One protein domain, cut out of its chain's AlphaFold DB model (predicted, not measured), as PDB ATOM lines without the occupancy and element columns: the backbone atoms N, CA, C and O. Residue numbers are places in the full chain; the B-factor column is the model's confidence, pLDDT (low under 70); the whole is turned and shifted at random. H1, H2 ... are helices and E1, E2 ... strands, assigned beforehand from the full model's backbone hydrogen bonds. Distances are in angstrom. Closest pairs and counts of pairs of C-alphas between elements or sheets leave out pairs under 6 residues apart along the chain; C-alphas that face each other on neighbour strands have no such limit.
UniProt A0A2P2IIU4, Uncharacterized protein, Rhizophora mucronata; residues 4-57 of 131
ATOM      1  N   ALA A   4     -10.391  -5.785  22.865       54.59
ATOM      2  CA  ALA A   4     -11.623  -5.053  22.579       54.59
ATOM      3  C   ALA A   4     -12.290  -5.447  21.245       54.59
ATOM      4  O   ALA A   4     -13.513  -5.395  21.145       54.59
ATOM      5  N   LEU A   5     -11.518  -5.867  20.231       54.44
ATOM      6  CA  LEU A   5     -12.066  -6.174  18.898       54.44
ATOM      7  C   LEU A   5     -13.102  -7.320  18.880       54.44
ATOM      8  O   LEU A   5     -14.139  -7.148  18.242       54.44
ATOM      9  N   PRO A   6     -12.886  -8.456  19.574       62.69
ATOM     10  CA  PRO A   6     -13.832  -9.573  19.544       62.69
ATOM     11  C   PRO A   6     -15.188  -9.240  20.174       62.69
ATOM     12  O   PRO A   6     -16.223  -9.663  19.672       62.69
ATOM     13  N   ILE A   7     -15.191  -8.458  21.259       64.56
ATOM     14  CA  ILE A   7     -16.419  -8.088  21.976       64.56
ATOM     15  C   ILE A   7     -17.236  -7.093  21.152       64.56
ATOM     16  O   ILE A   7     -18.446  -7.250  21.037       64.56
ATOM     17  N   ALA A   8     -16.588  -6.091  20.550       66.50
ATOM     18  CA  ALA A   8     -17.275  -5.114  19.711       66.50
ATOM     19  C   ALA A   8     -17.950  -5.781  18.500       66.50
ATOM     20  O   ALA A   8     -19.115  -5.505  18.228       66.50
ATOM     21  N   ALA A   9     -17.260  -6.708  17.827       67.81
ATOM     22  CA  ALA A   9     -17.833  -7.481  16.726       67.81
ATOM     23  C   ALA A   9     -19.019  -8.348  17.187       67.81
ATOM     24  O   ALA A   9     -20.096  -8.276  16.602       67.81
ATOM     25  N   ALA A  10     -18.864  -9.072  18.302       68.31
ATOM     26  CA  ALA A  10     -19.933  -9.888  18.873       68.31
ATOM     27  C   ALA A  10     -21.152  -9.070  19.325       68.31
ATOM     28  O   ALA A  10     -22.245  -9.617  19.377       68.31
ATOM     29  N   LEU A  11     -20.989  -7.783  19.659       72.38
ATOM     30  CA  LEU A  11     -22.096  -6.877  19.976       72.38
ATOM     31  C   LEU A  11     -22.817  -6.359  18.724       72.38
ATOM     32  O   LEU A  11     -24.025  -6.145  18.783       72.38
ATOM     33  N   ILE A  12     -22.088  -6.167  17.621       75.38
ATOM     34  CA  ILE A  12     -22.622  -5.692  16.336       75.38
ATOM     35  C   ILE A  12     -23.427  -6.792  15.628       75.38
ATOM     36  O   ILE A  12     -24.450  -6.502  15.020       75.38
ATOM     37  N   GLU A  13     -22.997  -8.050  15.730       76.88
ATOM     38  CA  GLU A  13     -23.627  -9.200  15.056       76.88
ATOM     39  C   GLU A  13     -24.863  -9.767  15.786       76.88
ATOM     40  O   GLU A  13     -25.385 -10.822  15.418       76.88
ATOM     41  N   ARG A  14     -25.346  -9.098  16.838       76.38
ATOM     42  CA  ARG A  14     -26.435  -9.612  17.682       76.38
ATOM     43  C   ARG A  14     -27.778  -9.568  16.978       76.38
ATOM     44  O   ARG A  14     -28.074  -8.655  16.212       76.38
ATOM     45  N   ARG A  15     -28.628 -10.542  17.305       76.12
ATOM     46  CA  ARG A  15     -30.012 -10.559  16.823       76.12
ATOM     47  C   ARG A  15     -30.864  -9.578  17.618       76.12
ATOM     48  O   ARG A  15     -30.668  -9.395  18.821       76.12
ATOM     49  N   ASP A  16     -31.868  -9.013  16.954       73.38
ATOM     50  CA  ASP A  16     -32.887  -8.206  17.618       73.38
ATOM     51  C   ASP A  16     -33.516  -8.991  18.779       73.38
ATOM     52  O   ASP A  16     -33.920 -10.145  18.618       73.38
ATOM     53  N   ARG A  17     -33.635  -8.331  19.940       76.50
ATOM     54  CA  ARG A  17     -34.175  -8.858  21.213       76.50
ATOM     55  C   ARG A  17     -33.275  -9.808  22.002       76.50
ATOM     56  O   ARG A  17     -33.705 -10.284  23.050       76.50
ATOM     57  N   GLU A  18     -32.046 -10.074  21.572       83.19
ATOM     58  CA  GLU A  18     -31.081 -10.682  22.488       83.19
ATOM     59  C   GLU A  18     -30.722  -9.668  23.578       83.19
ATOM     60  O   GLU A  18     -30.418  -8.512  23.287       83.19
ATOM     61  N   GLU A  19     -30.709 -10.097  24.837       86.38
ATOM     62  CA  GLU A  19     -30.267  -9.290  25.976       86.38
ATOM     63  C   GLU A  19     -28.850  -9.710  26.394       86.38
ATOM     64  O   GLU A  19     -28.445 -10.862  26.225       86.38
ATOM     65  N   ILE A  20     -28.068  -8.769  26.928       88.38
ATOM     66  CA  ILE A  20     -26.723  -9.034  27.463       88.38
ATOM     67  C   ILE A  20     -26.667  -8.680  28.936       88.38
ATOM     68  O   ILE A  20     -27.214  -7.670  29.374       88.38
ATOM     69  N   ALA A  21     -25.938  -9.497  29.683       89.81
ATOM     70  CA  ALA A  21     -25.546  -9.204  31.041       89.81
ATOM     71  C   ALA A  21     -24.149  -8.583  31.010       89.81
ATOM     72  O   ALA A  21     -23.194  -9.191  30.524       89.81
ATOM     73  N   ILE A  22     -24.037  -7.371  31.546       91.44
ATOM     74  CA  ILE A  22     -22.764  -6.678  31.726       91.44
ATOM     75  C   ILE A  22     -22.495  -6.592  33.224       91.44
ATOM     76  O   ILE A  22     -23.284  -6.020  33.972       91.44
ATOM     77  N   THR A  23     -21.374  -7.153  33.664       91.75
ATOM     78  CA  THR A  23     -20.887  -7.029  35.039       91.75
ATOM     79  C   THR A  23     -19.601  -6.223  35.028       91.75
ATOM     80  O   THR A  23     -18.614  -6.648  34.433       91.75
ATOM     81  N   ALA A  24     -19.617  -5.070  35.692       92.94
ATOM     82  CA  ALA A  24     -18.429  -4.267  35.945       92.94
ATOM     83  C   ALA A  24     -18.019  -4.433  37.411       92.94
ATOM     84  O   ALA A  24     -18.839  -4.252  38.314       92.94
ATOM     85  N   LEU A  25     -16.759  -4.785  37.638       92.56
ATOM     86  CA  LEU A  25     -16.149  -4.855  38.957       92.56
ATOM     87  C   LEU A  25     -15.026  -3.833  39.016       92.56
ATOM     88  O   LEU A  25     -14.156  -3.816  38.149       92.56
ATOM     89  N   VAL A  26     -15.063  -2.994  40.042       90.31
ATOM     90  CA  VAL A  26     -13.995  -2.047  40.348       90.31
ATOM     91  C   VAL A  26     -13.280  -2.566  41.585       90.31
ATOM     92  O   VAL A  26     -13.915  -2.829  42.607       90.31
ATOM     93  N   SER A  27     -11.971  -2.747  41.476       88.81
ATOM     94  CA  SER A  27     -11.097  -3.193  42.560       88.81
ATOM     95  C   SER A  27      -9.889  -2.275  42.662       88.81
ATOM     96  O   SER A  27      -9.507  -1.647  41.686       88.81
ATOM     97  N   GLY A  28      -9.265  -2.206  43.830       84.75
ATOM     98  CA  GLY A  28      -8.007  -1.492  44.015       84.75
ATOM     99  C   GLY A  28      -7.248  -2.065  45.200       84.75
ATOM    100  O   GLY A  28      -7.854  -2.618  46.119       84.75
ATOM    101  N   GLU A  29      -5.928  -1.959  45.167       78.44
ATOM    102  CA  GLU A  29      -5.045  -2.523  46.188       78.44
ATOM    103  C   GLU A  29      -4.774  -1.502  47.287       78.44
ATOM    104  O   GLU A  29      -4.138  -0.484  47.024       78.44
ATOM    105  N   LEU A  30      -5.259  -1.767  48.509       70.62
ATOM    106  CA  LEU A  30      -5.238  -0.827  49.642       70.62
ATOM    107  C   LEU A  30      -3.844  -0.239  49.927       70.62
ATOM    108  O   LEU A  30      -3.740   0.939  50.251       70.62
ATOM    109  N   GLU A  31      -2.780  -1.023  49.750       72.19
ATOM    110  CA  GLU A  31      -1.394  -0.578  49.964       72.19
ATOM    111  C   GLU A  31      -0.985   0.539  48.991       72.19
ATOM    112  O   GLU A  31      -0.351   1.518  49.380       72.19
ATOM    113  N   ARG A  32      -1.457   0.470  47.744       68.38
ATOM    114  CA  ARG A  32      -1.222   1.504  46.728       68.38
ATOM    115  C   ARG A  32      -2.068   2.757  46.966       68.38
ATOM    116  O   ARG A  32      -1.731   3.822  46.460       68.38
ATOM    117  N   TRP A  33      -3.143   2.656  47.755       67.38
ATOM    118  CA  TRP A  33      -3.932   3.819  48.178       67.38
ATOM    119  C   TRP A  33      -3.235   4.635  49.263       67.38
ATOM    120  O   TRP A  33      -3.348   5.858  49.247       67.38
ATOM    121  N   SER A  34      -2.514   3.990  50.187       67.12
ATOM    122  CA  SER A  34      -1.782   4.691  51.255       67.12
ATOM    123  C   SER A  34      -0.620   5.552  50.752       67.12
ATOM    124  O   SER A  34      -0.157   6.424  51.481       67.12
ATOM    125  N   GLU A  35      -0.168   5.330  49.518       68.44
ATOM    126  CA  GLU A  35       0.920   6.078  48.877       68.44
ATOM    127  C   GLU A  35       0.429   7.317  48.103       68.44
ATOM    128  O   GLU A  35       1.238   8.137  47.670       68.44
ATOM    129  N   ILE A  36      -0.889   7.486  47.926       67.94
ATOM    130  CA  ILE A  36      -1.457   8.650  47.237       67.94
ATOM    131  C   ILE A  36      -1.631   9.800  48.239       67.94
ATOM    132  O   ILE A  36      -2.585   9.826  49.013       67.94
ATOM    133  N   GLU A  37      -0.740  10.794  48.184       66.50
ATOM    134  CA  GLU A  37      -0.836  12.008  49.014       66.50
ATOM    135  C   GLU A  37      -2.023  12.912  48.625       66.50
ATOM    136  O   GLU A  37      -2.597  13.583  49.482       66.50
ATOM    137  N   CYS A  38      -2.426  12.911  47.346       66.62
ATOM    138  CA  CYS A  38      -3.523  13.723  46.811       66.62
ATOM    139  C   CYS A  38      -4.339  12.938  45.778       66.62
ATOM    140  O   CYS A  38      -3.813  12.545  44.738       66.62
ATOM    141  N   VAL A  39      -5.641  12.768  46.027       67.75
ATOM    142  CA  VAL A  39      -6.551  12.090  45.094       67.75
ATOM    143  C   VAL A  39      -6.857  13.011  43.910       67.75
ATOM    144  O   VAL A  39      -7.628  13.961  44.026       67.75
ATOM    145  N   ASN A  40      -6.263  12.719  42.758       77.06
ATOM    146  CA  ASN A  40      -6.642  13.260  41.451       77.06
ATOM    147  C   ASN A  40      -7.017  12.121  40.478       77.06
ATOM    148  O   ASN A  40      -6.774  10.948  40.767       77.06
ATOM    149  N   GLU A  41      -7.626  12.443  39.334       74.25
ATOM    150  CA  GLU A  41      -8.093  11.427  38.372       74.25
ATOM    151  C   GLU A  41      -6.969  10.480  37.918       74.25
ATOM    152  O   GLU A  41      -7.156   9.266  37.914       74.25
ATOM    153  N   GLU A  42      -5.777  11.004  37.623       75.94
ATOM    154  CA  GLU A  42      -4.619  10.193  37.214       75.94
ATOM    155  C   GLU A  42      -4.165   9.217  38.311       75.94
ATOM    156  O   GLU A  42      -3.895   8.047  38.035       75.94
ATOM    157  N   SER A  43      -4.133   9.662  39.569       74.06
ATOM    158  CA  SER A  43      -3.794   8.820  40.721       74.06
ATOM    159  C   SER A  43      -4.829   7.713  40.949       74.06
ATOM    160  O   SER A  43      -4.456   6.587  41.274       74.06
ATOM    161  N   LEU A  44      -6.114   7.989  40.689       70.94
ATOM    162  CA  LEU A  44      -7.190   7.002  40.783       70.94
ATOM    163  C   LEU A  44      -7.045   5.913  39.719       70.94
ATOM    164  O   LEU A  44      -7.154   4.733  40.050       70.94
ATOM    165  N   PHE A  45      -6.745   6.278  38.467       74.88
ATOM    166  CA  PHE A  45      -6.527   5.303  37.390       74.88
ATOM    167  C   PHE A  45      -5.306   4.414  37.623       74.88
ATOM    168  O   PHE A  45      -5.271   3.284  37.142       74.88
ATOM    169  N   ASN A  46      -4.317   4.897  38.374       76.00
ATOM    170  CA  ASN A  46      -3.140   4.101  38.693       76.00
ATOM    171  C   ASN A  46      -3.441   3.001  39.717       76.00
ATOM    172  O   ASN A  46      -2.774   1.967  39.691       76.00
ATOM    173  N   VAL A  47      -4.418   3.194  40.605       82.06
ATOM    174  CA  VAL A  47      -4.663   2.303  41.755       82.06
ATOM    175  C   VAL A  47      -5.933   1.466  41.607       82.06
ATOM    176  O   VAL A  47      -6.043   0.396  42.211       82.06
ATOM    177  N   LEU A  48      -6.867   1.912  40.770       85.88
ATOM    178  CA  LEU A  48      -8.095   1.197  40.457       85.88
ATOM    179  C   LEU A  48      -7.965   0.374  39.180       85.88
ATOM    180  O   LEU A  48      -7.536   0.850  38.134       85.88
ATOM    181  N   GLU A  49      -8.446  -0.857  39.252       87.88
ATOM    182  CA  GLU A  49      -8.602  -1.753  38.123       87.88
ATOM    183  C   GLU A  49     -10.093  -1.997  37.866       87.88
ATOM    184  O   GLU A  49     -10.880  -2.211  38.795       87.88
ATOM    185  N   VAL A  50     -10.486  -1.965  36.589       88.44
ATOM    186  CA  VAL A  50     -11.869  -2.198  36.160       88.44
ATOM    187  C   VAL A  50     -11.931  -3.466  35.324       88.44
ATOM    188  O   VAL A  50     -11.378  -3.540  34.227       88.44
ATOM    189  N   HIS A  51     -12.668  -4.452  35.824       89.69
ATOM    190  CA  HIS A  51     -12.920  -5.716  35.145       89.69
ATOM    191  C   HIS A  51     -14.327  -5.710  34.561       89.69
ATOM    192  O   HIS A  51     -15.307  -5.511  35.282       89.69
ATOM    193  N   LEU A  52     -14.431  -5.954  33.256       91.75
ATOM    194  CA  LEU A  52     -15.705  -6.031  32.549       91.75
ATOM    195  C   LEU A  52     -15.949  -7.459  32.063       91.75
ATOM    196  O   LEU A  52     -15.180  -7.998  31.268       91.75
ATOM    197  N   HIS A  53     -17.047  -8.054  32.514       89.44
ATOM    198  CA  HIS A  53     -17.552  -9.317  31.999       89.44
ATOM    199  C   HIS A  53     -18.841  -9.069  31.219       89.44
ATOM    200  O   HIS A  53     -19.780  -8.468  31.739       89.44
ATOM    201  N   ILE A  54     -18.880  -9.541  29.975       88.38
ATOM    202  CA  ILE A  54     -20.041  -9.434  29.093       88.38
ATOM    203  C   ILE A  54     -20.435 -10.847  28.687       88.38
ATOM    204  O   ILE A  54     -19.608 -11.601  28.175       88.38
ATOM    205  N   GLY A  55     -21.697 -11.191  28.912       86.12
ATOM    206  CA  GLY A  55     -22.267 -12.475  28.530       86.12
ATOM    207  C   GLY A  55     -23.699 -12.324  28.040       86.12
ATOM    208  O   GLY A  55     -24.323 -11.274  28.201       86.12
ATOM    209  N   ASN A  56     -24.235 -13.389  27.450       85.81
ATOM    210  CA  ASN A  56     -25.643 -13.429  27.070       85.81
ATOM    211  C   ASN A  56     -26.508 -13.458  28.331       85.81
ATOM    212  O   ASN A  56     -26.236 -14.224  29.257       85.81
ATOM    213  N   TYR A  57     -27.555 -12.640  28.360       87.44
ATOM    214  CA  TYR A  57     -28.549 -12.708  29.418       87.44
ATOM    215  C   TYR A  57     -29.643 -13.694  29.023       87.44
ATOM    216  O   TYR A  57     -30.235 -13.597  27.949       87.44
TER     217      TYR A  57
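What this domain is: This is residues 4 to 57 of the 131 residues of an uncharacterized protein of Rhizophora mucronata (UniProt A0A2P2IIU4). Picture a long, narrow ribbon of two antiparallel strands, E1 and E2, with the two short helices H2 and H3 in the loop that joins the strands at one end. Near the ribbon's other tip the short link of residues 13 to 18 folds back between H1 and E1, and H1 is set off from the ribbon, with a gap between it and E2. The printed part has 54 residues with three named helices and two named strands, in the order H1, E1, H2, H3, E2; the class is mixed, helices and strands. The whole is extended, with a radius of gyration of the C-alphas of 16.5 A, and its outline is a rod spanning 49 by 18 by 15 A.

How they stand to each other: Look first at the sheet, where E1, residues 19 to 28, and E2, residues 48 to 57, are antiparallel neighbours at 163 degrees between their directions. C-alphas 22 and 54 face each other at 4.7 A, and C-alphas 28 and 48 at 4.5 A. Among the backbone pairs within hydrogen-bond range are N 23 and O 53 at 2.8 A, and N 57 and O 19 at 2.9 A. Next go to H3, residues 41 to 47, which a tight link joins to E2; its closest C-alphas to E1 are those of Val 47 and Gly 28, 5.5 A apart. H2, residues 30 to 33, follows E1 by a tight link and is close to H3 but not clearly touching it, the closest C-alphas being those of Arg 32 and Val 47 at 6.1 A. H1, residues 4 to 12, is apart from H2 and H3, and only just apart from E2, with closest C-alphas 8.1 A apart. In H1 and H3 every O i to N i+4 pair is within hydrogen-bond range; H2 is too short for such a pair.

Where its parts are: Find C-alpha 19 at (-30.267, -9.290, 25.976); from there E1 runs 29.7 A to C-alpha 28 at (-8.007, -1.492, 44.015). E2 runs back 27.1 A and ends at C-alpha 57, (-28.549, -12.708, 29.418). H1 begins at C-alpha 4, (-11.623, -5.053, 22.579), and is 12.7 A long; H3 is 10.3 A and H2 5.0 A.

The domain as a whole: The two C-alphas farthest apart are those of Asp 16 and Glu 37, 49.2 A. Residues 12 to 17 and residues 37 to 42 stand free. The printed part has no cut; the links from H1 to E1 and from H2 to H3 are short, and no link is long. The mean pLDDT of the printed part is 77.7, and the model's confidence is under 70 at residues 4 to 10 and 32 to 39.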